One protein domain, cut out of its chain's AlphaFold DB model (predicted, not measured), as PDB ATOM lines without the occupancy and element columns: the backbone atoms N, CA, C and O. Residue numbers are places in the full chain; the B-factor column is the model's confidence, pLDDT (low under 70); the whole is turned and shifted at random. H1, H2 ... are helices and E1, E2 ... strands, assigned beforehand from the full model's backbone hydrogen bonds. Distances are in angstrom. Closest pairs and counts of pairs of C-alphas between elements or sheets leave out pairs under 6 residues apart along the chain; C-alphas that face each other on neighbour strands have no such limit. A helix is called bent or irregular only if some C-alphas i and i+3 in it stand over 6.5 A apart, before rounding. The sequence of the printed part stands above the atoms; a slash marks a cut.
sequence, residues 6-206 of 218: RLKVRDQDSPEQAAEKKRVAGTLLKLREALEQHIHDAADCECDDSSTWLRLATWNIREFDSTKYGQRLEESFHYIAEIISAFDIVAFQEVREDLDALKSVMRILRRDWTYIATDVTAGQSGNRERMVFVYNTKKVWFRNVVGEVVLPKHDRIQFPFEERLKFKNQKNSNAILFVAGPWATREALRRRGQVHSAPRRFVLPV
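What this domain is: This is residues 6 to 206 of the 218 residues of an uncharacterized protein of Planctomycetaceae bacterium (UniProt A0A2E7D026). Two sheets, E1 E2 E4 E3 and E5 E6 E7, stand as a loose V that narrows at the tight turn from E4 to E5. H3 covers the first sheet on the side away from the second, H2 packs on H3, and the long H1 packs on H2 and reaches outward; residues 41 to 46, 160 to 166 and 190 to 195 stick out. The 201 printed residues hold four named helices and seven strands, in the order H1 E1 H2 E2 H3 E3 E4 E5 E6 H4 E7. The class is mixed, helices and strands; the first sheet is mixed, the second antiparallel. The whole is loose, with a radius of gyration of the C-alphas of 20.5 A and spans of 63 by 56 by 33 A.

How they stand to each other: Start with H1, residues 15 to 41, whose residues 24 to 35 alone touch H2, residues 74 to 85; the closest C-alphas, of Val 24 and Glu 75, are 6.5 A apart, and the helices run the same way at a shallow tilt of 21 degrees. Between them comes E1, residues 56 to 60, parallel to its neighbour E2, residues 89 to 95, with N 59 and O 91 at 2.8 A. E1, H2 and E2 form a strand-helix-strand unit, two parallel neighbours joined through a helix, with a right-handed crossover; H2 only grazes the sheet with residues 83 to 85. Next find H3, residues 100 to 112, irregular, with C-alphas 108 and 111 9.3 A apart. It touches H2 at a steep tilt of 47 degrees, the same way, with the C-alphas of Phe 77 and Val 105 closest at 5.5 A. H3 makes two layers with the sheet E1 E2 E4 E3, a helix on one face, at a height over the sheet of 7.8 A, and it lies over E3, residues 113 to 117. E4, residues 130 to 136, is antiparallel to E2, N 92 to O 132 at 2.7 A, and forms a hairpin with E3, N 133 to O 116 at 2.8 A. E2, H3 and E3 are a split strand-helix-strand unit, with E4 between the strands and a right-handed crossover. E5, residues 140 to 149, bends by 82 degrees at residue 144 and forms a hairpin with E6, residues 173 to 180, N 149 to O 173 at 2.9 A. E7, residues 200 to 205, is antiparallel to E6, N 202 to O 178 at 3.0 A. H4, residues 185 to 191, touches no helix and is on neither sheet. Each O i to N i+4 pair is within hydrogen-bond range in H1, against 7 of 8 in H2, 7 of 9 in H3 and 2 of 3 in H4.

Where its parts are: Find C-alpha 15 at (-57.242, -76.573, -34.233); from there H1 runs 39.1 A. E6 measures 21.7 A and E5 20.6 A. E7 ends at C-alpha 205, (-39.592, -31.380, -36.299).

The domain as a whole: The C-alphas farthest apart, of Asp 11 and His 154, are 65.5 A apart, and the printed part has no cut. The long links are H1 to E1, E1 to H2, E3 to E4 and E5 to E6. Mean pLDDT of the printed part is 72.7; look for values under 70 at residues 147 to 206, among others.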
ATOM      1  N   ARG A   6     -48.214 -65.200 -42.310       88.81
ATOM      2  CA  ARG A   6     -48.175 -66.027 -41.092       88.81
ATOM      3  C   ARG A   6     -49.561 -66.351 -40.537       88.81
ATOM      4  O   ARG A   6     -49.714 -67.372 -39.878       88.81
ATOM      5  N   LEU A   7     -50.567 -65.546 -40.880       91.75
ATOM      6  CA  LEU A   7     -51.965 -65.783 -40.520       91.75
ATOM      7  C   LEU A   7     -52.664 -66.768 -41.464       91.75
ATOM      8  O   LEU A   7     -53.814 -67.129 -41.232       91.75
ATOM      9  N   LYS A   8     -51.985 -67.243 -42.518       92.75
ATOM     10  CA  LYS A   8     -52.517 -68.320 -43.353       92.75
ATOM     11  C   LYS A   8     -52.614 -69.597 -42.515       92.75
ATOM     12  O   LYS A   8     -51.596 -70.077 -42.007       92.75
ATOM     13  N   VAL A   9     -53.830 -70.130 -42.403       92.56
ATOM     14  CA  VAL A   9     -54.091 -71.456 -41.833       92.56
ATOM     15  C   VAL A   9     -53.511 -72.512 -42.774       92.56
ATOM     16  O   VAL A   9     -53.680 -72.424 -43.992       92.56
ATOM     17  N   ARG A  10     -52.770 -73.460 -42.213       92.88
ATOM     18  CA  ARG A  10     -52.075 -74.549 -42.902       92.88
ATOM     19  C   ARG A  10     -52.578 -75.883 -42.374       92.88
ATOM     20  O   ARG A  10     -53.008 -75.965 -41.230       92.88
ATOM     21  N   ASP A  11     -52.413 -76.928 -43.173       91.44
ATOM     22  CA  ASP A  11     -52.863 -78.284 -42.823       91.44
ATOM     23  C   ASP A  11     -52.159 -78.846 -41.576       91.44
ATOM     24  O   ASP A  11     -52.699 -79.685 -40.868       91.44
ATOM     25  N   GLN A  12     -50.955 -78.347 -41.289       92.25
ATOM     26  CA  GLN A  12     -50.138 -78.708 -40.128       92.25
ATOM     27  C   GLN A  12     -50.470 -77.927 -38.842       92.25
ATOM     28  O   GLN A  12     -49.840 -78.173 -37.816       92.25
ATOM     29  N   ASP A  13     -51.368 -76.940 -38.897       91.50
ATOM     30  CA  ASP A  13     -51.724 -76.147 -37.717       91.50
ATOM     31  C   ASP A  13     -52.662 -76.940 -36.796       91.50
ATOM     32  O   ASP A  13     -53.584 -77.615 -37.259       91.50
ATOM     33  N   SER A  14     -52.484 -76.806 -35.480       94.81
ATOM     34  CA  SER A  14     -53.459 -77.343 -34.527       94.81
ATOM     35  C   SER A  14     -54.815 -76.619 -34.657       94.81
ATOM     36  O   SER A  14     -54.860 -75.466 -35.107       94.81
ATOM     37  N   PRO A  15     -55.934 -77.234 -34.225       94.06
ATOM     38  CA  PRO A  15     -57.242 -76.573 -34.233       94.06
ATOM     39  C   PRO A  15     -57.239 -75.221 -33.502       94.06
ATOM     40  O   PRO A  15     -57.854 -74.261 -33.965       94.06
ATOM     41  N   GLU A  16     -56.489 -75.125 -32.402       93.31
ATOM     42  CA  GLU A  16     -56.316 -73.898 -31.619       93.31
ATOM     43  C   GLU A  16     -55.545 -72.826 -32.397       93.31
ATOM     44  O   GLU A  16     -55.987 -71.682 -32.484       93.31
ATOM     45  N   GLN A  17     -54.431 -73.193 -33.040       91.25
ATOM     46  CA  GLN A  17     -53.644 -72.272 -33.866       91.25
ATOM     47  C   GLN A  17     -54.446 -71.761 -35.066       91.25
ATOM     48  O   GLN A  17     -54.375 -70.580 -35.413       91.25
ATOM     49  N   ALA A  18     -55.228 -72.633 -35.699       92.81
ATOM     50  CA  ALA A  18     -56.101 -72.261 -36.803       92.81
ATOM     51  C   ALA A  18     -57.209 -71.293 -36.351       92.81
ATOM     52  O   ALA A  18     -57.498 -70.321 -37.057       92.81
ATOM     53  N   ALA A  19     -57.814 -71.532 -35.184       94.12
ATOM     54  CA  ALA A  19     -58.817 -70.645 -34.596       94.12
ATOM     55  C   ALA A  19     -58.223 -69.274 -34.245       94.12
ATOM     56  O   ALA A  19     -58.803 -68.246 -34.596       94.12
ATOM     57  N   GLU A  20     -57.032 -69.256 -33.647       92.88
ATOM     58  CA  GLU A  20     -56.319 -68.030 -33.298       92.88
ATOM     59  C   GLU A  20     -55.984 -67.198 -34.542       92.88
ATOM     60  O   GLU A  20     -56.327 -66.020 -34.619       92.88
ATOM     61  N   LYS A  21     -55.420 -67.815 -35.588       94.44
ATOM     62  CA  LYS A  21     -55.137 -67.128 -36.860       94.44
ATOM     63  C   LYS A  21     -56.391 -66.511 -37.481       94.44
ATOM     64  O   LYS A  21     -56.341 -65.377 -37.960       94.44
ATOM     65  N   LYS A  22     -57.519 -67.233 -37.457       95.00
ATOM     66  CA  LYS A  22     -58.815 -66.724 -37.939       95.00
ATOM     67  C   LYS A  22     -59.300 -65.539 -37.107       95.00
ATOM     68  O   LYS A  22     -59.749 -64.549 -37.681       95.00
ATOM     69  N   ARG A  23     -59.174 -65.614 -35.778       95.69
ATOM     70  CA  ARG A  23     -59.531 -64.523 -34.862       95.69
ATOM     71  C   ARG A  23     -58.709 -63.272 -35.158       95.69
ATOM     72  O   ARG A  23     -59.290 -62.213 -35.377       95.69
ATOM     73  N   VAL A  24     -57.385 -63.401 -35.238       95.88
ATOM     74  CA  VAL A  24     -56.472 -62.282 -35.527       95.88
ATOM     75  C   VAL A  24     -56.779 -61.660 -36.889       95.88
ATOM     76  O   VAL A  24     -56.871 -60.440 -37.001       95.88
ATOM     77  N   ALA A  25     -57.004 -62.480 -37.921       95.75
ATOM     78  CA  ALA A  25     -57.386 -61.994 -39.245       95.75
ATOM     79  C   ALA A  25     -58.717 -61.222 -39.222       95.75
ATOM     80  O   ALA A  25     -58.813 -60.152 -39.820       95.75
ATOM     81  N   GLY A  26     -59.721 -61.719 -38.494       96.00
ATOM     82  CA  GLY A  26     -60.995 -61.023 -38.313       96.00
ATOM     83  C   GLY A  26     -60.838 -59.681 -37.593       96.00
ATOM     84  O   GLY A  26     -61.412 -58.682 -38.021       96.00
ATOM     85  N   THR A  27     -60.022 -59.626 -36.539       96.25
ATOM     86  CA  THR A  27     -59.716 -58.377 -35.823       96.25
ATOM     87  C   THR A  27     -58.974 -57.380 -36.711       96.25
ATOM     88  O   THR A  27     -59.285 -56.195 -36.670       96.25
ATOM     89  N   LEU A  28     -58.038 -57.834 -37.553       95.75
ATOM     90  CA  LEU A  28     -57.324 -56.963 -38.497       95.75
ATOM     91  C   LEU A  28     -58.257 -56.306 -39.511       95.75
ATOM     92  O   LEU A  28     -58.074 -55.135 -39.822       95.75
ATOM     93  N   LEU A  29     -59.252 -57.038 -40.016       95.38
ATOM     94  CA  LEU A  29     -60.240 -56.471 -40.935       95.38
ATOM     95  C   LEU A  29     -61.055 -55.368 -40.253       95.38
ATOM     96  O   LEU A  29     -61.182 -54.284 -40.811       95.38
ATOM     97  N   LYS A  30     -61.511 -55.612 -39.019       96.19
ATOM     98  CA  LYS A  30     -62.219 -54.604 -38.214       96.19
ATOM     99  C   LYS A  30     -61.346 -53.385 -37.918       96.19
ATOM    100  O   LYS A  30     -61.814 -52.259 -37.997       96.19
ATOM    101  N   LEU A  31     -60.076 -53.610 -37.580       95.06
ATOM    102  CA  LEU A  31     -59.120 -52.537 -37.319       95.06
ATOM    103  C   LEU A  31     -58.893 -51.684 -38.568       95.06
ATOM    104  O   LEU A  31     -58.872 -50.464 -38.462       95.06
ATOM    105  N   ARG A  32     -58.740 -52.313 -39.737       92.88
ATOM    106  CA  ARG A  32     -58.572 -51.599 -41.005       92.88
ATOM    107  C   ARG A  32     -59.765 -50.703 -41.302       92.88
ATOM    108  O   ARG A  32     -59.566 -49.529 -41.583       92.88
ATOM    109  N   GLU A  33     -60.973 -51.248 -41.200       92.81
ATOM    110  CA  GLU A  33     -62.208 -50.495 -41.422       92.81
ATOM    111  C   GLU A  33     -62.326 -49.316 -40.445       92.81
ATOM    112  O   GLU A  33     -62.569 -48.188 -40.864       92.81
ATOM    113  N   ALA A  34     -62.053 -49.544 -39.157       93.06
ATOM    114  CA  ALA A  34     -62.087 -48.490 -38.146       93.06
ATOM    115  C   ALA A  34     -61.038 -47.391 -38.394       93.06
ATOM    116  O   ALA A  34     -61.323 -46.212 -38.200       93.06
ATOM    117  N   LEU A  35     -59.824 -47.759 -38.823       89.81
ATOM    118  CA  LEU A  35     -58.776 -46.797 -39.179       89.81
ATOM    119  C   LEU A  35     -59.162 -45.984 -40.411       89.81
ATOM    120  O   LEU A  35     -58.935 -44.779 -40.440       89.81
ATOM    121  N   GLU A  36     -59.730 -46.638 -41.420       86.25
ATOM    122  CA  GLU A  36     -60.172 -45.988 -42.645       86.25
ATOM    123  C   GLU A  36     -61.276 -44.971 -42.362       86.25
ATOM    124  O   GLU A  36     -61.152 -43.821 -42.773       86.25
ATOM    125  N   GLN A  37     -62.293 -45.354 -41.587       87.00
ATOM    126  CA  GLN A  37     -63.353 -44.443 -41.148       87.00
ATOM    127  C   GLN A  37     -62.778 -43.279 -40.340       87.00
ATOM    128  O   GLN A  37     -62.968 -42.126 -40.701       87.00
ATOM    129  N   HIS A  38     -61.981 -43.563 -39.306       85.69
ATOM    130  CA  HIS A  38     -61.445 -42.519 -38.433       85.69
ATOM    131  C   HIS A  38     -60.560 -41.507 -39.171       85.69
ATOM    132  O   HIS A  38     -60.577 -40.321 -38.850       85.69
ATOM    133  N   ILE A  39     -59.770 -41.962 -40.147       80.81
ATOM    134  CA  ILE A  39     -58.878 -41.084 -40.909       80.81
ATOM    135  C   ILE A  39     -59.655 -40.257 -41.936       80.81
ATOM    136  O   ILE A  39     -59.327 -39.082 -42.099       80.81
ATOM    137  N   HIS A  40     -60.652 -40.834 -42.613       72.81
ATOM    138  CA  HIS A  40     -61.478 -40.081 -43.559       72.81
ATOM    139  C   HIS A  40     -62.399 -39.091 -42.839       72.81
ATOM    140  O   HIS A  40     -62.457 -37.938 -43.243       72.81
ATOM    141  N   ASP A  41     -63.025 -39.488 -41.729       74.62
ATOM    142  CA  ASP A  41     -63.909 -38.614 -40.947       74.62
ATOM    143  C   ASP A  41     -63.153 -37.434 -40.318       74.62
ATOM    144  O   ASP A  41     -63.702 -36.348 -40.159       74.62
ATOM    145  N   ALA A  42     -61.884 -37.631 -39.945       66.06
ATOM    146  CA  ALA A  42     -61.043 -36.568 -39.395       66.06
ATOM    147  C   ALA A  42     -60.535 -35.583 -40.461       66.06
ATOM    148  O   ALA A  42     -60.024 -34.512 -40.122       66.06
ATOM    149  N   ALA A  43     -60.616 -35.947 -41.738       61.94
ATOM    150  CA  ALA A  43     -60.189 -35.105 -42.831       61.94
ATOM    151  C   ALA A  43     -61.410 -34.410 -43.444       61.94
ATOM    152  O   ALA A  43     -62.076 -34.964 -44.307       61.94
ATOM    153  N   ASP A  44     -61.628 -33.137 -43.098       57.66
ATOM    154  CA  ASP A  44     -62.571 -32.231 -43.789       57.66
ATOM    155  C   ASP A  44     -62.148 -31.923 -45.254       57.66
ATOM    156  O   ASP A  44     -62.443 -30.867 -45.816       57.66
ATOM    157  N   CYS A  45     -61.382 -32.811 -45.888       52.44
ATOM    158  CA  CYS A  45     -60.884 -32.694 -47.248       52.44
ATOM    159  C   CYS A  45     -60.916 -34.064 -47.935       52.44
ATOM    160  O   CYS A  45     -60.629 -35.082 -47.307       52.44
ATOM    161  N   GLU A  46     -61.215 -34.082 -49.239       55.56
ATOM    162  CA  GLU A  46     -61.047 -35.259 -50.103       55.56
ATOM    163  C   GLU A  46     -59.554 -35.646 -50.138       55.56
ATOM    164  O   GLU A  46     -58.765 -35.199 -50.976       55.56
ATOM    165  N   CYS A  47     -59.133 -36.433 -49.150       54.19
ATOM    166  CA  CYS A  47     -57.747 -36.814 -48.891       54.19
ATOM    167  C   CYS A  47     -57.405 -38.220 -49.405       54.19
ATOM    168  O   CYS A  47     -56.413 -38.822 -48.974       54.19
ATOM    169  N   ASP A  48     -58.201 -38.716 -50.352       56.88
ATOM    170  CA  ASP A  48     -58.022 -40.020 -51.001       56.88
ATOM    171  C   ASP A  48     -56.858 -40.003 -51.992       56.88
ATOM    172  O   ASP A  48     -56.223 -41.031 -52.255       56.88
ATOM    173  N   ASP A  49     -56.516 -38.821 -52.519       64.31
ATOM    174  CA  ASP A  49     -55.382 -38.690 -53.418       64.31
ATOM    175  C   ASP A  49     -54.051 -38.741 -52.657       64.31
ATOM    176  O   ASP A  49     -53.468 -37.739 -52.224       64.31
ATOM    177  N   SER A  50     -53.520 -39.959 -52.567       66.62
ATOM    178  CA  SER A  50     -52.197 -40.246 -52.017       66.62
ATOM    179  C   SER A  50     -51.044 -39.498 -52.705       66.62
ATOM    180  O   SER A  50     -49.945 -39.485 -52.152       66.62
ATOM    181  N   SER A  51     -51.248 -38.877 -53.874       68.25
ATOM    182  CA  SER A  51     -50.231 -38.065 -54.554       68.25
ATOM    183  C   SER A  51     -50.177 -36.611 -54.068       68.25
ATOM    184  O   SER A  51     -49.137 -35.960 -54.209       68.25
ATOM    185  N   THR A  52     -51.248 -36.128 -53.429       70.94
ATOM    186  CA  THR A  52     -51.405 -34.720 -53.033       70.94
ATOM    187  C   THR A  52     -51.155 -34.493 -51.539       70.94
ATOM    188  O   THR A  52     -50.605 -33.458 -51.148       70.94
ATOM    189  N   TRP A  53     -51.479 -35.479 -50.701       76.06
ATOM    190  CA  TRP A  53     -51.449 -35.354 -49.238       76.06
ATOM    191  C   TRP A  53     -50.426 -36.291 -48.604       76.06
ATOM    192  O   TRP A  53     -50.117 -37.334 -49.171       76.06
ATOM    193  N   LEU A  54     -49.903 -35.953 -47.423       81.75
ATOM    194  CA  LEU A  54     -48.967 -36.786 -46.657       81.75
ATOM    195  C   LEU A  54     -49.495 -36.976 -45.231       81.75
ATOM    196  O   LEU A  54     -49.761 -35.994 -44.543       81.75
ATOM    197  N   ARG A  55     -49.619 -38.227 -44.782       86.50
ATOM    198  CA  ARG A  55     -50.117 -38.596 -43.451       86.50
ATOM    199  C   ARG A  55     -48.948 -38.843 -42.502       86.50
ATOM    200  O   ARG A  55     -48.075 -39.669 -42.772       86.50
ATOM    201  N   LEU A  56     -48.940 -38.123 -41.385       89.00
ATOM    202  CA  LEU A  56     -47.874 -38.145 -40.384       89.00
ATOM    203  C   LEU A  56     -48.445 -38.581 -39.036       89.00
ATOM    204  O   LEU A  56     -49.529 -38.142 -38.664       89.00
ATOM    205  N   ALA A  57     -47.700 -39.392 -38.290       88.81
ATOM    206  CA  ALA A  57     -48.048 -39.748 -36.920       88.81
ATOM    207  C   ALA A  57     -46.840 -39.678 -35.987       88.81
ATOM    208  O   ALA A  57     -45.703 -39.949 -36.375       88.81
ATOM    209  N   THR A  58     -47.108 -39.376 -34.722       87.25
ATOM    210  CA  THR A  58     -46.167 -39.573 -33.619       87.25
ATOM    211  C   THR A  58     -46.778 -40.576 -32.660       87.25
ATOM    212  O   THR A  58     -47.918 -40.393 -32.240       87.25
ATOM    213  N   TRP A  59     -46.039 -41.615 -32.294       89.25
ATOM    214  CA  TRP A  59     -46.553 -42.666 -31.430       89.25
ATOM    215  C   TRP A  59     -45.539 -43.008 -30.343       89.25
ATOM    216  O   TRP A  59     -44.442 -43.492 -30.611       89.25
ATOM    217  N   ASN A  60     -45.916 -42.746 -29.096       86.12
ATOM    218  CA  ASN A  60     -45.216 -43.281 -27.940       86.12
ATOM    219  C   ASN A  60     -45.738 -44.700 -27.670       86.12
ATOM    220  O   ASN A  60     -46.907 -44.877 -27.318       86.12
ATOM    221  N   ILE A  61     -44.891 -45.709 -27.889       77.12
ATOM    222  CA  ILE A  61     -45.236 -47.109 -27.640       77.12
ATOM    223  C   ILE A  61     -44.513 -47.549 -26.375       77.12
ATOM    224  O   ILE A  61     -43.362 -47.984 -26.415       77.12
ATOM    225  N   ARG A  62     -45.221 -47.466 -25.248       73.69
ATOM    226  CA  ARG A  62     -44.696 -47.907 -23.957       73.69
ATOM    227  C   ARG A  62     -44.192 -49.349 -24.054       73.69
ATOM    228  O   ARG A  62     -44.919 -50.242 -24.498       73.69
ATOM    229  N   GLU A  63     -42.952 -49.556 -23.611       68.44
ATOM    230  CA  GLU A  63     -42.325 -50.879 -23.509       68.44
ATOM    231  C   GLU A  63     -42.337 -51.667 -24.831       68.44
ATOM    232  O   GLU A  63     -42.584 -52.872 -24.858       68.44
ATOM    233  N   PHE A  64     -42.077 -50.989 -25.951       72.25
ATOM    234  CA  PHE A  64     -42.086 -51.618 -27.271       72.25
ATOM    235  C   PHE A  64     -41.149 -52.837 -27.370       72.25
ATOM    236  O   PHE A  64     -41.586 -53.894 -27.823       72.25
ATOM    237  N   ASP A  65     -39.926 -52.705 -26.849       64.31
ATOM    238  CA  ASP A  65     -38.871 -53.732 -26.879       64.31
ATOM    239  C   ASP A  65     -38.550 -54.323 -25.483       64.31
ATOM    240  O   ASP A  65     -37.488 -54.901 -25.269       64.31
ATOM    241  N   SER A  66     -39.411 -54.140 -24.474       66.00
ATOM    242  CA  SER A  66     -39.121 -54.612 -23.107       66.00
ATOM    243  C   SER A  66     -39.709 -55.997 -22.845       66.00
ATOM    244  O   SER A  66     -40.918 -56.177 -22.910       66.00
ATOM    245  N   THR A  67     -38.877 -56.954 -22.430       64.06
ATOM    246  CA  THR A  67     -39.327 -58.267 -21.927       64.06
ATOM    247  C   THR A  67     -39.697 -58.252 -20.440       64.06
ATOM    248  O   THR A  67     -40.148 -59.265 -19.908       64.06
ATOM    249  N   LYS A  68     -39.525 -57.107 -19.757       58.00
ATOM    250  CA  LYS A  68     -39.670 -56.968 -18.295       58.00
ATOM    251  C   LYS A  68     -41.052 -57.381 -17.768       58.00
ATOM    252  O   LYS A  68     -41.140 -57.826 -16.629       58.00
ATOM    253  N   TYR A  69     -42.097 -57.255 -18.583       57.22
ATOM    254  CA  TYR A  69     -43.480 -57.589 -18.217       57.22
ATOM    255  C   TYR A  69     -44.086 -58.674 -19.124       57.22
ATOM    256  O   TYR A  69     -45.302 -58.818 -19.199       57.22
ATOM    257  N   GLY A  70     -43.233 -59.453 -19.795       61.44
ATOM    258  CA  GLY A  70     -43.626 -60.465 -20.773       61.44
ATOM    259  C   GLY A  70     -43.269 -60.061 -22.202       61.44
ATOM    260  O   GLY A  70     -43.093 -58.885 -22.515       61.44
ATOM    261  N   GLN A  71     -43.117 -61.055 -23.077       69.88
ATOM    262  CA  GLN A  71     -42.933 -60.794 -24.502       69.88
ATOM    263  C   GLN A  71     -44.263 -60.374 -25.122       69.88
ATOM    264  O   GLN A  71     -45.316 -60.937 -24.824       69.88
ATOM    265  N   ARG A  72     -44.205 -59.385 -26.011       80.62
ATOM    266  CA  ARG A  72     -45.364 -58.958 -26.787       80.62
ATOM    267  C   ARG A  72     -45.864 -60.127 -27.647       80.62
ATOM    268  O   ARG A  72     -45.067 -60.809 -28.288       80.62
ATOM    269  N   LEU A  73     -47.180 -60.341 -27.660       85.88
ATOM    270  CA  LEU A  73     -47.810 -61.409 -28.442       85.88
ATOM    271  C   LEU A  73     -47.537 -61.220 -29.939       85.88
ATOM    272  O   LEU A  73     -47.518 -60.087 -30.427       85.88
ATOM    273  N   GLU A  74     -47.406 -62.317 -30.692       85.06
ATOM    274  CA  GLU A  74     -47.157 -62.233 -32.139       85.06
ATOM    275  C   GLU A  74     -48.273 -61.463 -32.868       85.06
ATOM    276  O   GLU A  74     -47.991 -60.645 -33.746       85.06
ATOM    277  N   GLU A  75     -49.533 -61.626 -32.443       90.38
ATOM    278  CA  GLU A  75     -50.667 -60.884 -33.006       90.38
ATOM    279  C   GLU A  75     -50.540 -59.363 -32.846       90.38
ATOM    280  O   GLU A  75     -50.952 -58.607 -33.725       90.38
ATOM    281  N   SER A  76     -49.902 -58.892 -31.770       91.19
ATOM    282  CA  SER A  76     -49.750 -57.458 -31.517       91.19
ATOM    283  C   SER A  76     -48.887 -56.802 -32.589       91.19
ATOM    284  O   SER A  76     -49.146 -55.667 -32.979       91.19
ATOM    285  N   PHE A  77     -47.888 -57.517 -33.116       91.94
ATOM    286  CA  PHE A  77     -47.080 -57.013 -34.224       91.94
ATOM    287  C   PHE A  77     -47.892 -56.853 -35.507       91.94
ATOM    288  O   PHE A  77     -47.610 -55.948 -36.291       91.94
ATOM    289  N   HIS A  78     -48.917 -57.684 -35.719       94.88
ATOM    290  CA  HIS A  78     -49.823 -57.528 -36.853       94.88
ATOM    291  C   HIS A  78     -50.683 -56.269 -36.730       94.88
ATOM    292  O   HIS A  78     -50.802 -55.539 -37.715       94.88
ATOM    293  N   TYR A  79     -51.217 -55.985 -35.539       94.50
ATOM    294  CA  TYR A  79     -52.001 -54.771 -35.292       94.50
ATOM    295  C   TYR A  79     -51.145 -53.507 -35.387       94.50
ATOM    296  O   TYR A  79     -51.531 -52.553 -36.055       94.50
ATOM    297  N   ILE A  80     -49.945 -53.518 -34.797       93.38
ATOM    298  CA  ILE A  80     -49.000 -52.397 -34.892       93.38
ATOM    299  C   ILE A  80     -48.640 -52.129 -36.360       93.38
ATOM    300  O   ILE A  80     -48.670 -50.981 -36.794       93.38
ATOM    301  N   ALA A  81     -48.351 -53.174 -37.143       95.00
ATOM    302  CA  ALA A  81     -48.068 -53.027 -38.570       95.00
ATOM    303  C   ALA A  81     -49.263 -52.466 -39.364       95.00
ATOM    304  O   ALA A  81     -49.047 -51.657 -40.264       95.00
ATOM    305  N   GLU A  82     -50.498 -52.864 -39.037       95.31
ATOM    306  CA  GLU A  82     -51.705 -52.318 -39.678       95.31
ATOM    307  C   GLU A  82     -51.841 -50.817 -39.380       95.31
ATOM    308  O   GLU A  82     -51.948 -50.029 -40.318       95.31
ATOM    309  N   ILE A  83     -51.711 -50.412 -38.109       94.19
ATOM    310  CA  ILE A  83     -51.776 -49.001 -37.690       94.19
ATOM    311  C   ILE A  83     -50.704 -48.168 -38.396       94.19
ATOM    312  O   ILE A  83     -51.013 -47.124 -38.959       94.19
ATOM    313  N   ILE A  84     -49.450 -48.636 -38.421       94.06
ATOM    314  CA  ILE A  84     -48.362 -47.929 -39.119       94.06
ATOM    315  C   ILE A  84     -48.706 -47.728 -40.590       94.06
ATOM    316  O   ILE A  84     -48.440 -46.665 -41.145       94.06
ATOM    317  N   SER A  85     -49.306 -48.738 -41.221       93.25
ATOM    318  CA  SER A  85     -49.572 -48.711 -42.654       93.25
ATOM    319  C   SER A  85     -50.639 -47.714 -43.097       93.25
ATOM    320  O   SER A  85     -50.729 -47.442 -44.293       93.25
ATOM    321  N   ALA A  86     -51.390 -47.151 -42.149       91.00
ATOM    322  CA  ALA A  86     -52.352 -46.086 -42.391       91.00
ATOM    323  C   ALA A  86     -51.695 -44.699 -42.583       91.00
ATOM    324  O   ALA A  86     -52.347 -43.765 -43.057       91.00
ATOM    325  N   PHE A  87     -50.405 -44.566 -42.251       91.19
ATOM    326  CA  PHE A  87     -49.626 -43.332 -42.364       91.19
ATOM    327  C   PHE A  87     -48.523 -43.451 -43.422       91.19
ATOM    328  O   PHE A  87     -48.207 -44.533 -43.906       91.19
ATOM    329  N   ASP A  88     -47.898 -42.330 -43.779       89.88
ATOM    330  CA  ASP A  88     -46.741 -42.316 -44.680       89.88
ATOM    331  C   ASP A  88     -45.418 -42.239 -43.915       89.88
ATOM    332  O   ASP A  88     -44.406 -42.790 -44.360       89.88
ATOM    333  N   ILE A  89     -45.427 -41.557 -42.764       92.31
ATOM    334  CA  ILE A  89     -44.297 -41.449 -41.839       92.31
ATOM    335  C   ILE A  89     -44.825 -41.529 -40.405       92.31
ATOM    336  O   ILE A  89     -45.756 -40.813 -40.038       92.31
ATOM    337  N   VAL A  90     -44.191 -42.362 -39.582       92.69
ATOM    338  CA  VAL A  90     -44.499 -42.518 -38.159       92.69
ATOM    339  C   VAL A  90     -43.232 -42.321 -37.334       92.69
ATOM    340  O   VAL A  90     -42.233 -43.006 -37.552       92.69
ATOM    341  N   ALA A  91     -43.266 -41.395 -36.379       90.44
ATOM    342  CA  ALA A  91     -42.196 -41.175 -35.411       90.44
ATOM    343  C   ALA A  91     -42.496 -41.923 -34.102       90.44
ATOM    344  O   ALA A  91     -43.426 -41.568 -33.376       90.44
ATOM    345  N   PHE A  92     -41.700 -42.942 -33.797       88.06
ATOM    346  CA  PHE A  92     -41.717 -43.671 -32.537       88.06
ATOM    347  C   PHE A  92     -40.834 -43.015 -31.487       88.06
ATOM    348  O   PHE A  92     -39.661 -42.721 -31.734       88.06
ATOM    349  N   GLN A  93     -41.417 -42.851 -30.303       81.00
ATOM    350  CA  GLN A  93     -40.743 -42.396 -29.091       81.00
ATOM    351  C   GLN A  93     -40.480 -43.589 -28.161       81.00
ATOM    352  O   GLN A  93     -41.206 -44.580 -28.216       81.00
ATOM    353  N   GLU A  94     -39.458 -43.470 -27.308       76.00
ATOM    354  CA  GLU A  94     -39.084 -44.469 -26.286       76.00
ATOM    355  C   GLU A  94     -38.663 -45.851 -26.833       76.00
ATOM    356  O   GLU A  94     -38.781 -46.871 -26.151       76.00
ATOM    357  N   VAL A  95     -38.122 -45.914 -28.055       75.94
ATOM    358  CA  VAL A  95     -37.560 -47.168 -28.588       75.94
ATOM    359  C   VAL A  95     -36.270 -47.484 -27.838       75.94
ATOM    360  O   VAL A  95     -35.430 -46.599 -27.669       75.94
ATOM    361  N   ARG A  96     -36.095 -48.722 -27.365       75.75
ATOM    362  CA  ARG A  96     -34.918 -49.092 -26.559       75.75
ATOM    363  C   ARG A  96     -33.726 -49.440 -27.456       75.75
ATOM    364  O   ARG A  96     -33.704 -49.178 -28.659       75.75
ATOM    365  N   GLU A  97     -32.670 -49.970 -26.845       69.19
ATOM    366  CA  GLU A  97     -31.479 -50.386 -27.579       69.19
ATOM    367  C   GLU A  97     -31.726 -51.612 -28.460       69.19
ATOM    368  O   GLU A  97     -31.241 -51.668 -29.590       69.19
ATOM    369  N   ASP A  98     -32.494 -52.562 -27.932       75.06
ATOM    370  CA  ASP A  98     -32.951 -53.717 -28.682       75.06
ATOM    371  C   ASP A  98     -33.993 -53.268 -29.710       75.06
ATOM    372  O   ASP A  98     -34.922 -52.544 -29.377       75.06
ATOM    373  N   LEU A  99     -33.798 -53.669 -30.965       81.81
ATOM    374  CA  LEU A  99     -34.672 -53.335 -32.089       81.81
ATOM    375  C   LEU A  99     -35.450 -54.560 -32.573       81.81
ATOM    376  O   LEU A  99     -35.976 -54.548 -33.686       81.81
ATOM    377  N   ASP A 100     -35.478 -55.655 -31.824       85.19
ATOM    378  CA  ASP A 100     -36.089 -56.898 -32.284       85.19
ATOM    379  C   ASP A 100     -37.611 -56.793 -32.455       85.19
ATOM    380  O   ASP A 100     -38.160 -57.367 -33.412       85.19
ATOM    381  N   ALA A 101     -38.297 -55.988 -31.634       86.00
ATOM    382  CA  ALA A 101     -39.716 -55.702 -31.829       86.00
ATOM    383  C   ALA A 101     -39.914 -54.857 -33.099       86.00
ATOM    384  O   ALA A 101     -40.733 -55.207 -33.958       86.00
ATOM    385  N   LEU A 102     -39.079 -53.827 -33.297       88.88
ATOM    386  CA  LEU A 102     -39.070 -53.026 -34.527       88.88
ATOM    387  C   LEU A 102     -38.840 -53.898 -35.767       88.88
ATOM    388  O   LEU A 102     -39.617 -53.846 -36.719       88.88
ATOM    389  N   LYS A 103     -37.811 -54.752 -35.762       90.06
ATOM    390  CA  LYS A 103     -37.498 -55.676 -36.867       90.06
ATOM    391  C   LYS A 103     -38.664 -56.618 -37.157       90.06
ATOM    392  O   LYS A 103     -38.906 -56.949 -38.319       90.06
ATOM    393  N   SER A 104     -39.386 -57.055 -36.127       91.12
ATOM    394  CA  SER A 104     -40.553 -57.924 -36.281       91.12
ATOM    395  C   SER A 104     -41.694 -57.221 -37.007       91.12
ATOM    396  O   SER A 104     -42.232 -57.783 -37.964       91.12
ATOM    397  N   VAL A 105     -41.972 -55.966 -36.654       93.12
ATOM    398  CA  VAL A 105     -42.930 -55.113 -37.369       93.12
ATOM    399  C   VAL A 105     -42.470 -54.839 -38.804       93.12
ATOM    400  O   VAL A 105     -43.223 -55.077 -39.750       93.12
ATOM    401  N   MET A 106     -41.213 -54.431 -39.005       94.19
ATOM    402  CA  MET A 106     -40.656 -54.156 -40.339       94.19
ATOM    403  C   MET A 106     -40.732 -55.379 -41.265       94.19
ATOM    404  O   MET A 106     -40.979 -55.250 -42.465       94.19
ATOM    405  N   ARG A 107     -40.594 -56.596 -40.723       93.19
ATOM    406  CA  ARG A 107     -40.740 -57.840 -41.495       93.19
ATOM    407  C   ARG A 107     -42.159 -58.038 -42.041       93.19
ATOM    408  O   ARG A 107     -42.298 -58.620 -43.121       93.19
ATOM    409  N   ILE A 108     -43.175 -57.575 -41.308       94.88
ATOM    410  CA  ILE A 108     -44.586 -57.593 -41.723       94.88
ATOM    411  C   ILE A 108     -44.837 -56.484 -42.756       94.88
ATOM    412  O   ILE A 108     -45.490 -56.740 -43.766       94.88
ATOM    413  N   LEU A 109     -44.266 -55.292 -42.553       93.25
ATOM    414  CA  LEU A 109     -44.383 -54.146 -43.466       93.25
ATOM    415  C   LEU A 109     -43.661 -54.343 -44.816       93.25
ATOM    416  O   LEU A 109     -44.110 -53.803 -45.827       93.25
ATOM    417  N   ARG A 110     -42.615 -55.186 -44.865       90.62
ATOM    418  CA  ARG A 110     -41.883 -55.600 -46.085       90.62
ATOM    419  C   ARG A 110     -41.131 -54.442 -46.773       90.62
ATOM    420  O   ARG A 110     -40.714 -53.482 -46.142       90.62
ATOM    421  N   ARG A 111     -40.863 -54.610 -48.076       89.19
ATOM    422  CA  ARG A 111     -39.904 -53.849 -48.896       89.19
ATOM    423  C   ARG A 111     -40.279 -52.386 -49.116       89.19
ATOM    424  O   ARG A 111     -39.413 -51.599 -49.468       89.19
ATOM    425  N   ASP A 112     -41.546 -52.042 -48.923       91.50
ATOM    426  CA  ASP A 112     -42.035 -50.680 -49.141       91.50
ATOM    427  C   ASP A 112     -41.793 -49.773 -47.932       91.50
ATOM    428  O   ASP A 112     -42.187 -48.614 -47.952       91.50
ATOM    429  N   TRP A 113     -41.184 -50.295 -46.867       94.75
ATOM    430  CA  TRP A 113     -40.988 -49.586 -45.616       94.75
ATOM    431  C   TRP A 113     -39.539 -49.663 -45.176       94.75
ATOM    432  O   TRP A 113     -38.884 -50.702 -45.274       94.75
ATOM    433  N   THR A 114     -39.049 -48.558 -44.636       94.00
ATOM    434  CA  THR A 114     -37.735 -48.487 -44.000       94.00
ATOM    435  C   THR A 114     -37.800 -47.553 -42.795       94.00
ATOM    436  O   THR A 114     -38.850 -46.968 -42.518       94.00
ATOM    437  N   TYR A 115     -36.704 -47.436 -42.050       92.94
ATOM    438  CA  TYR A 115     -36.642 -46.551 -40.896       92.94
ATOM    439  C   TYR A 115     -35.305 -45.822 -40.769       92.94
ATOM    440  O   TYR A 115     -34.288 -46.256 -41.309       92.94
ATOM    441  N   ILE A 116     -35.315 -44.710 -40.036       89.44
ATOM    442  CA  ILE A 116     -34.119 -44.009 -39.552       89.44
ATOM    443  C   ILE A 116     -34.213 -43.950 -38.035       89.44
ATOM    444  O   ILE A 116     -35.245 -43.554 -37.502       89.44
ATOM    445  N   ALA A 117     -33.148 -44.336 -37.345       86.62
ATOM    446  CA  ALA A 117     -33.060 -44.243 -35.894       86.62
ATOM    447  C   ALA A 117     -32.018 -43.193 -35.502       86.62
ATOM    448  O   ALA A 117     -30.986 -43.072 -36.163       86.62
ATOM    449  N   THR A 118     -32.282 -42.444 -34.434       78.69
ATOM    450  CA  THR A 118     -31.247 -41.616 -33.803       78.69
ATOM    451  C   THR A 118     -30.265 -42.497 -33.041       78.69
ATOM    452  O   THR A 118     -30.567 -43.654 -32.725       78.69
ATOM    453  N   ASP A 119     -29.107 -41.932 -32.708       72.69
ATOM    454  CA  ASP A 119     -28.200 -42.580 -31.767       72.69
ATOM    455  C   ASP A 119     -28.872 -42.754 -30.394       72.69
ATOM    456  O   ASP A 119     -29.855 -42.074 -30.061       72.69
ATOM    457  N   VAL A 120     -28.356 -43.701 -29.617       66.94
ATOM    458  CA  VAL A 120     -28.787 -43.944 -28.246       66.94
ATOM    459  C   VAL A 120     -28.370 -42.754 -27.398       66.94
ATOM    460  O   VAL A 120     -27.233 -42.287 -27.452       66.94
ATOM    461  N   THR A 121     -29.285 -42.268 -26.571       58.91
ATOM    462  CA  THR A 121     -28.941 -41.246 -25.583       58.91
ATOM    463  C   THR A 121     -27.960 -41.822 -24.554       58.91
ATOM    464  O   THR A 121     -28.327 -42.616 -23.688       58.91
ATOM    465  N   ALA A 122     -26.683 -41.445 -24.664       44.56
ATOM    466  CA  ALA A 122     -25.634 -41.858 -23.737       44.56
ATOM    467  C   ALA A 122     -25.668 -40.991 -22.467       44.56
ATOM    468  O   ALA A 122     -25.291 -39.820 -22.474       44.56
ATOM    469  N   GLY A 123     -26.118 -41.566 -21.353       47.12
ATOM    470  CA  GLY A 123     -26.031 -40.957 -20.028       47.12
ATOM    471  C   GLY A 123     -26.389 -41.971 -18.947       47.12
ATOM    472  O   GLY A 123     -27.246 -42.817 -19.171       47.12
ATOM    473  N   GLN A 124     -25.769 -41.887 -17.764       44.50
ATOM    474  CA  GLN A 124     -25.985 -42.839 -16.652       44.50
ATOM    475  C   GLN A 124     -27.445 -42.917 -16.146       44.50
ATOM    476  O   GLN A 124     -27.791 -43.842 -15.421       44.50
ATOM    477  N   SER A 125     -28.296 -41.964 -16.546       52.59
ATOM    478  CA  SER A 125     -29.738 -41.890 -16.249       52.59
ATOM    479  C   SER A 125     -30.616 -41.998 -17.514       52.59
ATOM    480  O   SER A 125     -31.838 -41.905 -17.450       52.59
ATOM    481  N   GLY A 126     -30.004 -42.145 -18.695       47.34
ATOM    482  CA  GLY A 126     -30.720 -42.321 -19.955       47.34
ATOM    483  C   GLY A 126     -31.092 -43.788 -20.109       47.34
ATOM    484  O   GLY A 126     -30.215 -44.646 -20.131       47.34
ATOM    485  N   ASN A 127     -32.377 -44.094 -20.250       57.66
ATOM    486  CA  ASN A 127     -32.923 -45.448 -20.425       57.66
ATOM    487  C   ASN A 127     -32.477 -46.169 -21.720       57.66
ATOM    488  O   ASN A 127     -33.123 -47.128 -22.149       57.66
ATOM    489  N   ARG A 128     -31.371 -45.736 -22.340       63.97
ATOM    490  CA  ARG A 128     -30.881 -46.175 -23.649       63.97
ATOM    491  C   ARG A 128     -31.982 -46.089 -24.706       63.97
ATOM    492  O   ARG A 128     -32.191 -47.013 -25.488       63.97
ATOM    493  N   GLU A 129     -32.700 -44.971 -24.679       69.94
ATOM    494  CA  GLU A 129     -33.815 -44.682 -25.571       69.94
ATOM    495  C   GLU A 129     -33.328 -43.958 -26.830       69.94
ATOM    496  O   GLU A 129     -32.346 -43.199 -26.798       69.94
ATOM    497  N   ARG A 130     -34.047 -44.182 -27.930       78.00
ATOM    498  CA  ARG A 130     -33.839 -43.550 -29.232       78.00
ATOM    499  C   ARG A 130     -35.173 -43.206 -29.898       78.00
ATOM    500  O   ARG A 130     -36.209 -43.805 -29.615       78.00
ATOM    501  N   MET A 131     -35.123 -42.247 -30.816       82.81
ATOM    502  CA  MET A 131     -36.225 -41.935 -31.720       82.81
ATOM    503  C   MET A 131     -36.113 -42.816 -32.961       82.81
ATOM    504  O   MET A 131     -35.006 -43.001 -33.479       82.81
ATOM    505  N   VAL A 132     -37.236 -43.301 -33.483       88.12
ATOM    506  CA  VAL A 132     -37.260 -44.036 -34.755       88.12
ATOM    507  C   VAL A 132     -38.315 -43.455 -35.678       88.12
ATOM    508  O   VAL A 132     -39.459 -43.287 -35.294       88.12
ATOM    509  N   PHE A 133     -37.945 -43.188 -36.921       90.56
ATOM    510  CA  PHE A 133     -38.841 -42.723 -37.971       90.56
ATOM    511  C   PHE A 133     -39.053 -43.848 -38.962       90.56
ATOM    512  O   PHE A 133     -38.133 -44.170 -39.710       90.56
ATOM    513  N   VAL A 134     -40.240 -44.436 -38.981       93.62
ATOM    514  CA  VAL A 134     -40.640 -45.463 -39.945       93.62
ATOM    515  C   VAL A 134     -41.387 -44.786 -41.088       93.62
ATOM    516  O   VAL A 134     -42.289 -43.995 -40.838       93.62
ATOM    517  N   TYR A 135     -41.018 -45.055 -42.339       93.06
ATOM    518  CA  TYR A 135     -41.627 -44.388 -43.492       93.06
ATOM    519  C   TYR A 135     -41.794 -45.298 -44.708       93.06
ATOM    520  O   TYR A 135     -41.017 -46.234 -44.926       93.06
ATOM    521  N   ASN A 136     -42.811 -44.986 -45.513       92.50
ATOM    522  CA  ASN A 136     -43.145 -45.693 -46.743       92.50
ATOM    523  C   ASN A 136     -42.317 -45.165 -47.927       92.50
ATOM    524  O   ASN A 136     -42.509 -44.045 -48.414       92.50
ATOM    525  N   THR A 137     -41.419 -46.001 -48.445       91.38
ATOM    526  CA  THR A 137     -40.473 -45.658 -49.514       91.38
ATOM    527  C   THR A 137     -41.128 -45.457 -50.876       91.38
ATOM    528  O   THR A 137     -40.481 -44.958 -51.795       91.38
ATOM    529  N   LYS A 138     -42.399 -45.846 -51.045       87.81
ATOM    530  CA  LYS A 138     -43.148 -45.581 -52.285       87.81
ATOM    531  C   LYS A 138     -43.534 -44.111 -52.442       87.81
ATOM    532  O   LYS A 138     -43.808 -43.688 -53.563       87.81
ATOM    533  N   LYS A 139     -43.551 -43.354 -51.341       85.81
ATOM    534  CA  LYS A 139     -44.031 -41.966 -51.304       85.81
ATOM    535  C   LYS A 139     -43.008 -40.986 -50.747       85.81
ATOM    536  O   LYS A 139     -42.966 -39.831 -51.167       85.81
ATOM    537  N   VAL A 140     -42.183 -41.443 -49.810       86.38
ATOM    538  CA  VAL A 140     -41.221 -40.613 -49.090       86.38
ATOM    539  C   VAL A 140     -39.823 -41.175 -49.275       86.38
ATOM    540  O   VAL A 140     -39.605 -42.378 -49.151       86.38
ATOM    541  N   TRP A 141     -38.849 -40.296 -49.510       83.69
ATOM    542  CA  TRP A 141     -37.440 -40.665 -49.448       83.69
ATOM    543  C   TRP A 141     -36.655 -39.753 -48.512       83.69
ATOM    544  O   TRP A 141     -36.878 -38.542 -48.412       83.69
ATOM    545  N   PHE A 142     -35.681 -40.360 -47.848       81.06
ATOM    546  CA  PHE A 142     -34.719 -39.649 -47.032       81.06
ATOM    547  C   PHE A 142     -33.614 -39.039 -47.898       81.06
ATOM    548  O   PHE A 142     -33.106 -39.677 -48.821       81.06
ATOM    549  N   ARG A 143     -33.235 -37.788 -47.613       79.50
ATOM    550  CA  ARG A 143     -32.211 -37.059 -48.384       79.50
ATOM    551  C   ARG A 143     -30.801 -37.141 -47.813       79.50
ATOM    552  O   ARG A 143     -29.948 -36.382 -48.259       79.50
ATOM    553  N   ASN A 144     -30.545 -38.055 -46.878       78.12
ATOM    554  CA  ASN A 144     -29.249 -38.190 -46.205       78.12
ATOM    555  C   ASN A 144     -28.816 -36.911 -45.468       78.12
ATOM    556  O   ASN A 144     -27.628 -36.682 -45.277       78.12
ATOM    557  N   VAL A 145     -29.779 -36.073 -45.072       76.06
ATOM    558  CA  VAL A 145     -29.531 -34.853 -44.301       76.06
ATOM    559  C   VAL A 145     -30.311 -34.947 -42.999       76.06
ATOM    560  O   VAL A 145     -31.541 -35.014 -43.002       76.06
ATOM    561  N   VAL A 146     -29.571 -34.937 -41.898       70.94
ATOM    562  CA  VAL A 146     -30.088 -34.807 -40.535       70.94
ATOM    563  C   VAL A 146     -29.558 -33.492 -39.989       70.94
ATOM    564  O   VAL A 146     -28.391 -33.168 -40.206       70.94
ATOM    565  N   GLY A 147     -30.413 -32.726 -39.320       63.81
ATOM    566  CA  GLY A 147     -30.034 -31.449 -38.734       63.81
ATOM    567  C   GLY A 147     -30.654 -31.266 -37.360       63.81
ATOM    568  O   GLY A 147     -31.700 -31.830 -37.042       63.81
ATOM    569  N   GLU A 148     -30.009 -30.451 -36.543       63.44
ATOM    570  CA  GLU A 148     -30.618 -29.940 -35.326       63.44
ATOM    571  C   GLU A 148     -31.436 -28.695 -35.678       63.44
ATOM    572  O   GLU A 148     -30.933 -27.782 -36.339       63.44
ATOM    573  N   VAL A 149     -32.699 -28.647 -35.255       62.69
ATOM    574  CA  VAL A 149     -33.484 -27.414 -35.342       62.69
ATOM    575  C   VAL A 149     -33.242 -26.624 -34.069       62.69
ATOM    576  O   VAL A 149     -33.714 -26.980 -32.989       62.69
ATOM    577  N   VAL A 150     -32.504 -25.527 -34.216       57.62
ATOM    578  CA  VAL A 150     -32.330 -24.530 -33.162       57.62
ATOM    579  C   VAL A 150     -33.444 -23.503 -33.304       57.62
ATOM    580  O   VAL A 150     -33.452 -22.714 -34.247       57.62
ATOM    581  N   LEU A 151     -34.386 -23.507 -32.362       57.88
ATOM    582  CA  LEU A 151     -35.427 -22.483 -32.316       57.88
ATOM    583  C   LEU A 151     -34.835 -21.153 -31.812       57.88
ATOM    584  O   LEU A 151     -34.206 -21.130 -30.738       57.88
ATOM    585  N   PRO A 152     -35.039 -20.036 -32.541       54.03
ATOM    586  CA  PRO A 152     -34.730 -18.700 -32.047       54.03
ATOM    587  C   PRO A 152     -35.391 -18.469 -30.686       54.03
ATOM    588  O   PRO A 152     -36.470 -18.986 -30.419       54.03
ATOM    589  N   LYS A 153     -34.764 -17.685 -29.798       61.72
ATOM    590  CA  LYS A 153     -35.257 -17.503 -28.415       61.72
ATOM    591  C   LYS A 153     -36.725 -17.056 -28.320       61.72
ATOM    592  O   LYS A 153     -37.368 -17.397 -27.335       61.72
ATOM    593  N   HIS A 154     -37.218 -16.312 -29.309       59.47
ATOM    594  CA  HIS A 154     -38.590 -15.803 -29.370       59.47
ATOM    595  C   HIS A 154     -39.613 -16.843 -29.859       59.47
ATOM    596  O   HIS A 154     -40.771 -16.743 -29.478       59.47
ATOM    597  N   ASP A 155     -39.178 -17.866 -30.602       55.78
ATOM    598  CA  ASP A 155     -40.027 -18.961 -31.111       55.78
ATOM    599  C   ASP A 155     -39.991 -20.201 -30.208       55.78
ATOM    600  O   ASP A 155     -40.506 -21.270 -30.542       55.78
ATOM    601  N   ARG A 156     -39.328 -20.096 -29.052       56.56
ATOM    602  CA  ARG A 156     -39.334 -21.167 -28.060       56.56
ATOM    603  C   ARG A 156     -40.738 -21.294 -27.498       56.56
ATOM    604  O   ARG A 156     -41.330 -20.301 -27.090       56.56
ATOM    605  N   ILE A 157     -41.229 -22.526 -27.425       55.41
ATOM    606  CA  ILE A 157     -42.491 -22.846 -26.763       55.41
ATOM    607  C   ILE A 157     -42.369 -22.398 -25.299       55.41
ATOM    608  O   ILE A 157     -41.630 -22.997 -24.518       55.41
ATOM    609  N   GLN A 158     -43.048 -21.306 -24.948       45.59
ATOM    610  CA  GLN A 158     -43.188 -20.848 -23.571       45.59
ATOM    611  C   GLN A 158     -44.398 -21.571 -22.980       45.59
ATOM    612  O   GLN A 158     -45.529 -21.351 -23.408       45.59
ATOM    613  N   PHE A 159     -44.169 -22.480 -22.034       48.44
ATOM    614  CA  PHE A 159     -45.269 -23.123 -21.322       48.44
ATOM    615  C   PHE A 159     -45.803 -22.156 -20.251       48.44
ATOM    616  O   PHE A 159     -45.012 -21.723 -19.416       48.44
ATOM    617  N   PRO A 160     -47.113 -21.838 -20.197       43.03
ATOM    618  CA  PRO A 160     -47.651 -20.829 -19.272       43.03
ATOM    619  C   PRO A 160     -47.736 -21.272 -17.798       43.03
ATOM    620  O   PRO A 160     -48.446 -20.647 -17.016       43.03
ATOM    621  N   PHE A 161     -47.085 -22.368 -17.397       47.84
ATOM    622  CA  PHE A 161     -47.284 -22.987 -16.082       47.84
ATOM    623  C   PHE A 161     -45.946 -23.337 -15.418       47.84
ATOM    624  O   PHE A 161     -45.537 -24.497 -15.361       47.84
ATOM    625  N   GLU A 162     -45.228 -22.317 -14.941       45.03
ATOM    626  CA  GLU A 162     -43.876 -22.461 -14.375       45.03
ATOM    627  C   GLU A 162     -43.828 -22.839 -12.879       45.03
ATOM    628  O   GLU A 162     -42.761 -23.198 -12.382       45.03
ATOM    629  N   GLU A 163     -44.934 -22.843 -12.127       44.06
ATOM    630  CA  GLU A 163     -44.822 -22.938 -10.656       44.06
ATOM    631  C   GLU A 163     -44.684 -24.352 -10.061       44.06
ATOM    632  O   GLU A 163     -44.295 -24.478  -8.899       44.06
ATOM    633  N   ARG A 164     -44.933 -25.442 -10.804       38.38
ATOM    634  CA  ARG A 164     -44.853 -26.813 -10.230       38.38
ATOM    635  C   ARG A 164     -43.895 -27.784 -10.900       38.38
ATOM    636  O   ARG A 164     -43.644 -28.855 -10.348       38.38
ATOM    637  N   LEU A 165     -43.304 -27.430 -12.035       37.75
ATOM    638  CA  LEU A 165     -42.369 -28.298 -12.744       37.75
ATOM    639  C   LEU A 165     -41.109 -27.496 -13.062       37.75
ATOM    640  O   LEU A 165     -41.091 -26.671 -13.968       37.75
ATOM    641  N   LYS A 166     -40.033 -27.734 -12.301       32.22
ATOM    642  CA  LYS A 166     -38.707 -27.184 -12.613       32.22
ATOM    643  C   LYS A 166     -38.180 -27.848 -13.888       32.22
ATOM    644  O   LYS A 166     -37.411 -28.806 -13.817       32.22
ATOM    645  N   PHE A 167     -38.584 -27.349 -15.052       37.91
ATOM    646  CA  PHE A 167     -37.997 -27.745 -16.324       37.91
ATOM    647  C   PHE A 167     -36.604 -27.122 -16.440       37.91
ATOM    648  O   PHE A 167     -36.442 -25.907 -16.558       37.91
ATOM    649  N   LYS A 168     -35.557 -27.951 -16.422       33.47
ATOM    650  CA  LYS A 168     -34.250 -27.510 -16.915       33.47
ATOM    651  C   LYS A 168     -34.377 -27.341 -18.427       33.47
ATOM    652  O   LYS A 168     -34.363 -28.338 -19.132       33.47
ATOM    653  N   ASN A 169     -34.513 -26.092 -18.879       40.66
ATOM    654  CA  ASN A 169     -34.107 -25.573 -20.192       40.66
ATOM    655  C   ASN A 169     -33.889 -26.680 -21.249       40.66
ATOM    656  O   ASN A 169     -32.765 -27.139 -21.459       40.66
ATOM    657  N   GLN A 170     -34.968 -27.150 -21.869       39.22
ATOM    658  CA  GLN A 170     -34.900 -28.170 -22.910       39.22
ATOM    659  C   GLN A 170     -34.386 -27.506 -24.191       39.22
ATOM    660  O   GLN A 170     -35.033 -26.613 -24.733       39.22
ATOM    661  N   LYS A 171     -33.151 -27.837 -24.587       47.16
ATOM    662  CA  LYS A 171     -32.371 -26.989 -25.502       47.16
ATOM    663  C   LYS A 171     -32.308 -27.439 -26.962       47.16
ATOM    664  O   LYS A 171     -32.038 -26.575 -27.786       47.16
ATOM    665  N   ASN A 172     -32.572 -28.695 -27.320       39.03
ATOM    666  CA  ASN A 172     -32.244 -29.184 -28.665       39.03
ATOM    667  C   ASN A 172     -33.367 -30.092 -29.196       39.03
ATOM    668  O   ASN A 172     -33.830 -30.978 -28.478       39.03
ATOM    669  N   SER A 173     -33.812 -29.877 -30.438       51.91
ATOM    670  CA  SER A 173     -34.764 -30.753 -31.137       51.91
ATOM    671  C   SER A 173     -34.113 -31.310 -32.397       51.91
ATOM    672  O   SER A 173     -33.583 -30.562 -33.220       51.91
ATOM    673  N   ASN A 174     -34.160 -32.631 -32.559       52.25
ATOM    674  CA  ASN A 174     -33.660 -33.280 -33.765       52.25
ATOM    675  C   ASN A 174     -34.713 -33.174 -34.867       52.25
ATOM    676  O   ASN A 174     -35.887 -33.482 -34.649       52.25
ATOM    677  N   ALA A 175     -34.287 -32.780 -36.064       56.16
ATOM    678  CA  ALA A 175     -35.137 -32.777 -37.239       56.16
ATOM    679  C   ALA A 175     -34.536 -33.641 -38.341       56.16
ATOM    680  O   ALA A 175     -33.333 -33.631 -38.618       56.16
ATOM    681  N   ILE A 176     -35.412 -34.381 -39.008       57.22
ATOM    682  CA  ILE A 176     -35.048 -35.179 -40.170       57.22
ATOM    683  C   ILE A 176     -35.769 -34.595 -41.377       57.22
ATOM    684  O   ILE A 176     -36.986 -34.383 -41.358       57.22
ATOM    685  N   LEU A 177     -34.999 -34.300 -42.429       52.47
ATOM    686  CA  LEU A 177     -35.546 -33.781 -43.674       52.47
ATOM    687  C   LEU A 177     -35.977 -34.941 -44.573       52.47
ATOM    688  O   LEU A 177     -35.153 -35.720 -45.064       52.47
ATOM    689  N   PHE A 178     -37.274 -34.980 -44.855       60.34
ATOM    690  CA  PHE A 178     -37.874 -35.887 -45.818       60.34
ATOM    691  C   PHE A 178     -38.307 -35.119 -47.067       60.34
ATOM    692  O   PHE A 178     -38.642 -33.931 -47.029       60.34
ATOM    693  N   VAL A 179     -38.304 -35.795 -48.211       61.28
ATOM    694  CA  VAL A 179     -38.956 -35.271 -49.413       61.28
ATOM    695  C   VAL A 179     -39.994 -36.276 -49.878       61.28
ATOM    696  O   VAL A 179     -39.738 -37.480 -49.886       61.28
ATOM    697  N   ALA A 180     -41.177 -35.762 -50.208       67.81
ATOM    698  CA  ALA A 180     -42.309 -36.552 -50.664       67.81
ATOM    699  C   ALA A 180     -42.539 -36.339 -52.167       67.81
ATOM    700  O   ALA A 180     -42.403 -35.220 -52.676       67.81
ATOM    701  N   GLY A 181     -42.876 -37.416 -52.879       60.34
ATOM    702  CA  GLY A 181     -43.182 -37.377 -54.309       60.34
ATOM    703  C   GLY A 181     -43.184 -38.755 -54.995       60.34
ATOM    704  O   GLY A 181     -42.643 -39.718 -54.449       60.34
ATOM    705  N   PRO A 182     -43.774 -38.866 -56.201       54.16
ATOM    706  CA  PRO A 182     -43.893 -40.137 -56.914       54.16
ATOM    707  C   PRO A 182     -42.537 -40.739 -57.323       54.16
ATOM    708  O   PRO A 182     -41.598 -40.026 -57.685       54.16
ATOM    709  N   TRP A 183     -42.454 -42.074 -57.370       41.53
ATOM    710  CA  TRP A 183     -41.265 -42.810 -57.837       41.53
ATOM    711  C   TRP A 183     -40.829 -42.418 -59.266       41.53
ATOM    712  O   TRP A 183     -39.631 -42.340 -59.552       41.53
ATOM    713  N   ALA A 184     -41.795 -42.111 -60.142       43.41
ATOM    714  CA  ALA A 184     -41.583 -41.760 -61.551       43.41
ATOM    715  C   ALA A 184     -40.827 -40.431 -61.744       43.41
ATOM    716  O   ALA A 184     -40.170 -40.209 -62.764       43.41
ATOM    717  N   THR A 185     -40.853 -39.555 -60.739       48.12
ATOM    718  CA  THR A 185     -40.255 -38.215 -60.817       48.12
ATOM    719  C   THR A 185     -38.723 -38.261 -60.900       48.12
ATOM    720  O   THR A 185     -38.095 -37.309 -61.352       48.12
ATOM    721  N   ARG A 186     -38.094 -39.381 -60.519       45.16
ATOM    722  CA  ARG A 186     -36.631 -39.519 -60.442       45.16
ATOM    723  C   ARG A 186     -35.950 -39.672 -61.806       45.16
ATOM    724  O   ARG A 186     -34.846 -39.167 -61.991       45.16
ATOM    725  N   GLU A 187     -36.595 -40.349 -62.754       46.84
ATOM    726  CA  GLU A 187     -36.029 -40.585 -64.091       46.84
ATOM    727  C   GLU A 187     -36.458 -39.509 -65.098       46.84
ATOM    728  O   GLU A 187     -35.670 -39.110 -65.959       46.84
ATOM    729  N   ALA A 188     -37.656 -38.947 -64.911       43.66
ATOM    730  CA  ALA A 188     -38.159 -37.821 -65.691       43.66
ATOM    731  C   ALA A 188     -37.363 -36.524 -65.437       43.66
ATOM    732  O   ALA A 188     -36.907 -35.903 -66.398       43.66
ATOM    733  N   LEU A 189     -37.099 -36.163 -64.169       48.94
ATOM    734  CA  LEU A 189     -36.339 -34.948 -63.817       48.94
ATOM    735  C   LEU A 189     -34.860 -35.011 -64.228       48.94
ATOM    736  O   LEU A 189     -34.227 -33.974 -64.398       48.94
ATOM    737  N   ARG A 190     -34.292 -36.215 -64.394       51.66
ATOM    738  CA  ARG A 190     -32.897 -36.390 -64.836       51.66
ATOM    739  C   ARG A 190     -32.747 -36.326 -66.361       51.66
ATOM    740  O   ARG A 190     -31.666 -35.994 -66.834       51.66
ATOM    741  N   ARG A 191     -33.798 -36.656 -67.126       47.44
ATOM    742  CA  ARG A 191     -33.763 -36.730 -68.602       47.44
ATOM    743  C   ARG A 191     -34.369 -35.523 -69.313       47.44
ATOM    744  O   ARG A 191     -34.047 -35.298 -70.474       47.44
ATOM    745  N   ARG A 192     -35.244 -34.753 -68.666       44.06
ATOM    746  CA  ARG A 192     -35.860 -33.562 -69.260       44.06
ATOM    747  C   ARG A 192     -35.699 -32.409 -68.285       44.06
ATOM    748  O   ARG A 192     -36.279 -32.439 -67.208       44.06
ATOM    749  N   GLY A 193     -34.921 -31.397 -68.658       46.94
ATOM    750  CA  GLY A 193     -34.829 -30.121 -67.940       46.94
ATOM    751  C   GLY A 193     -36.130 -29.313 -68.014       46.94
ATOM    752  O   GLY A 193     -36.109 -28.156 -68.413       46.94
ATOM    753  N   GLN A 194     -37.270 -29.923 -67.685       45.50
ATOM    754  CA  GLN A 194     -38.591 -29.311 -67.704       45.50
ATOM    755  C   GLN A 194     -39.314 -29.571 -66.385       45.50
ATOM    756  O   GLN A 194     -39.482 -30.702 -65.934       45.50
ATOM    757  N   VAL A 195     -39.710 -28.461 -65.770       45.88
ATOM    758  CA  VAL A 195     -40.354 -28.355 -64.468       45.88
ATOM    759  C   VAL A 195     -41.856 -28.506 -64.658       45.88
ATOM    760  O   VAL A 195     -42.507 -27.552 -65.070       45.88
ATOM    761  N   HIS A 196     -42.420 -29.657 -64.306       42.47
ATOM    762  CA  HIS A 196     -43.825 -29.749 -63.909       42.47
ATOM    763  C   HIS A 196     -43.872 -30.340 -62.495       42.47
ATOM    764  O   HIS A 196     -43.314 -31.406 -62.258       42.47
ATOM    765  N   SER A 197     -44.421 -29.523 -61.584       49.22
ATOM    766  CA  SER A 197     -44.497 -29.631 -60.114       49.22
ATOM    767  C   SER A 197     -43.216 -30.073 -59.379       49.22
ATOM    768  O   SER A 197     -42.785 -31.222 -59.388       49.22
ATOM    769  N   ALA A 198     -42.600 -29.126 -58.663       48.12
ATOM    770  CA  ALA A 198     -41.464 -29.418 -57.795       48.12
ATOM    771  C   ALA A 198     -41.889 -30.338 -56.627       48.12
ATOM    772  O   ALA A 198     -42.937 -30.102 -56.021       48.12
ATOM    773  N   PRO A 199     -41.081 -31.354 -56.263       55.00
ATOM    774  CA  PRO A 199     -41.377 -32.206 -55.116       55.00
ATOM    775  C   PRO A 199     -41.413 -31.381 -53.823       55.00
ATOM    776  O   PRO A 199     -40.527 -30.552 -53.577       55.00
ATOM    777  N   ARG A 200     -42.430 -31.615 -52.986       56.16
ATOM    778  CA  ARG A 200     -42.608 -30.896 -51.717       56.16
ATOM    779  C   ARG A 200     -41.595 -31.402 -50.685       56.16
ATOM    780  O   ARG A 200     -41.465 -32.604 -50.445       56.16
ATOM    781  N   ARG A 201     -40.845 -30.471 -50.091       54.47
ATOM    782  CA  ARG A 201     -39.882 -30.755 -49.016       54.47
ATOM    783  C   ARG A 201     -40.587 -30.598 -47.679       54.47
ATOM    784  O   ARG A 201     -41.203 -29.562 -47.449       54.47
ATOM    785  N   PHE A 202     -40.453 -31.590 -46.810       52.28
ATOM    786  CA  PHE A 202     -41.041 -31.566 -45.479       52.28
ATOM    787  C   PHE A 202     -39.947 -31.767 -44.437       52.28
ATOM    788  O   PHE A 202     -39.204 -32.749 -44.466       52.28
ATOM    789  N   VAL A 203     -39.846 -30.824 -43.506       50.94
ATOM    790  CA  VAL A 203     -39.079 -31.016 -42.277       50.94
ATOM    791  C   VAL A 203     -40.059 -31.561 -41.255       50.94
ATOM    792  O   VAL A 203     -41.085 -30.935 -41.008       50.94
ATOM    793  N   LEU A 204     -39.759 -32.727 -40.690       50.81
ATOM    794  CA  LEU A 204     -40.469 -33.244 -39.527       50.81
ATOM    795  C   LEU A 204     -39.701 -32.793 -38.280       50.81
ATOM    796  O   LEU A 204     -38.681 -33.410 -37.952       50.81
ATOM    797  N   PRO A 205     -40.122 -31.702 -37.610       43.00
ATOM    798  CA  PRO A 205     -39.592 -31.380 -36.299       43.00
ATOM    799  C   PRO A 205     -40.124 -32.420 -35.316       43.00
ATOM    800  O   PRO A 205     -41.335 -32.575 -35.164       43.00
ATOM    801  N   VAL A 206     -39.229 -33.143 -34.647       43.22
ATOM    802  CA  VAL A 206     -39.633 -33.963 -33.506       43.22
ATOM    803  C   VAL A 206     -39.245 -33.245 -32.235       43.22
ATOM    804  O   VAL A 206     -38.068 -33.105 -31.901       43.22
TER     805      VAL A 206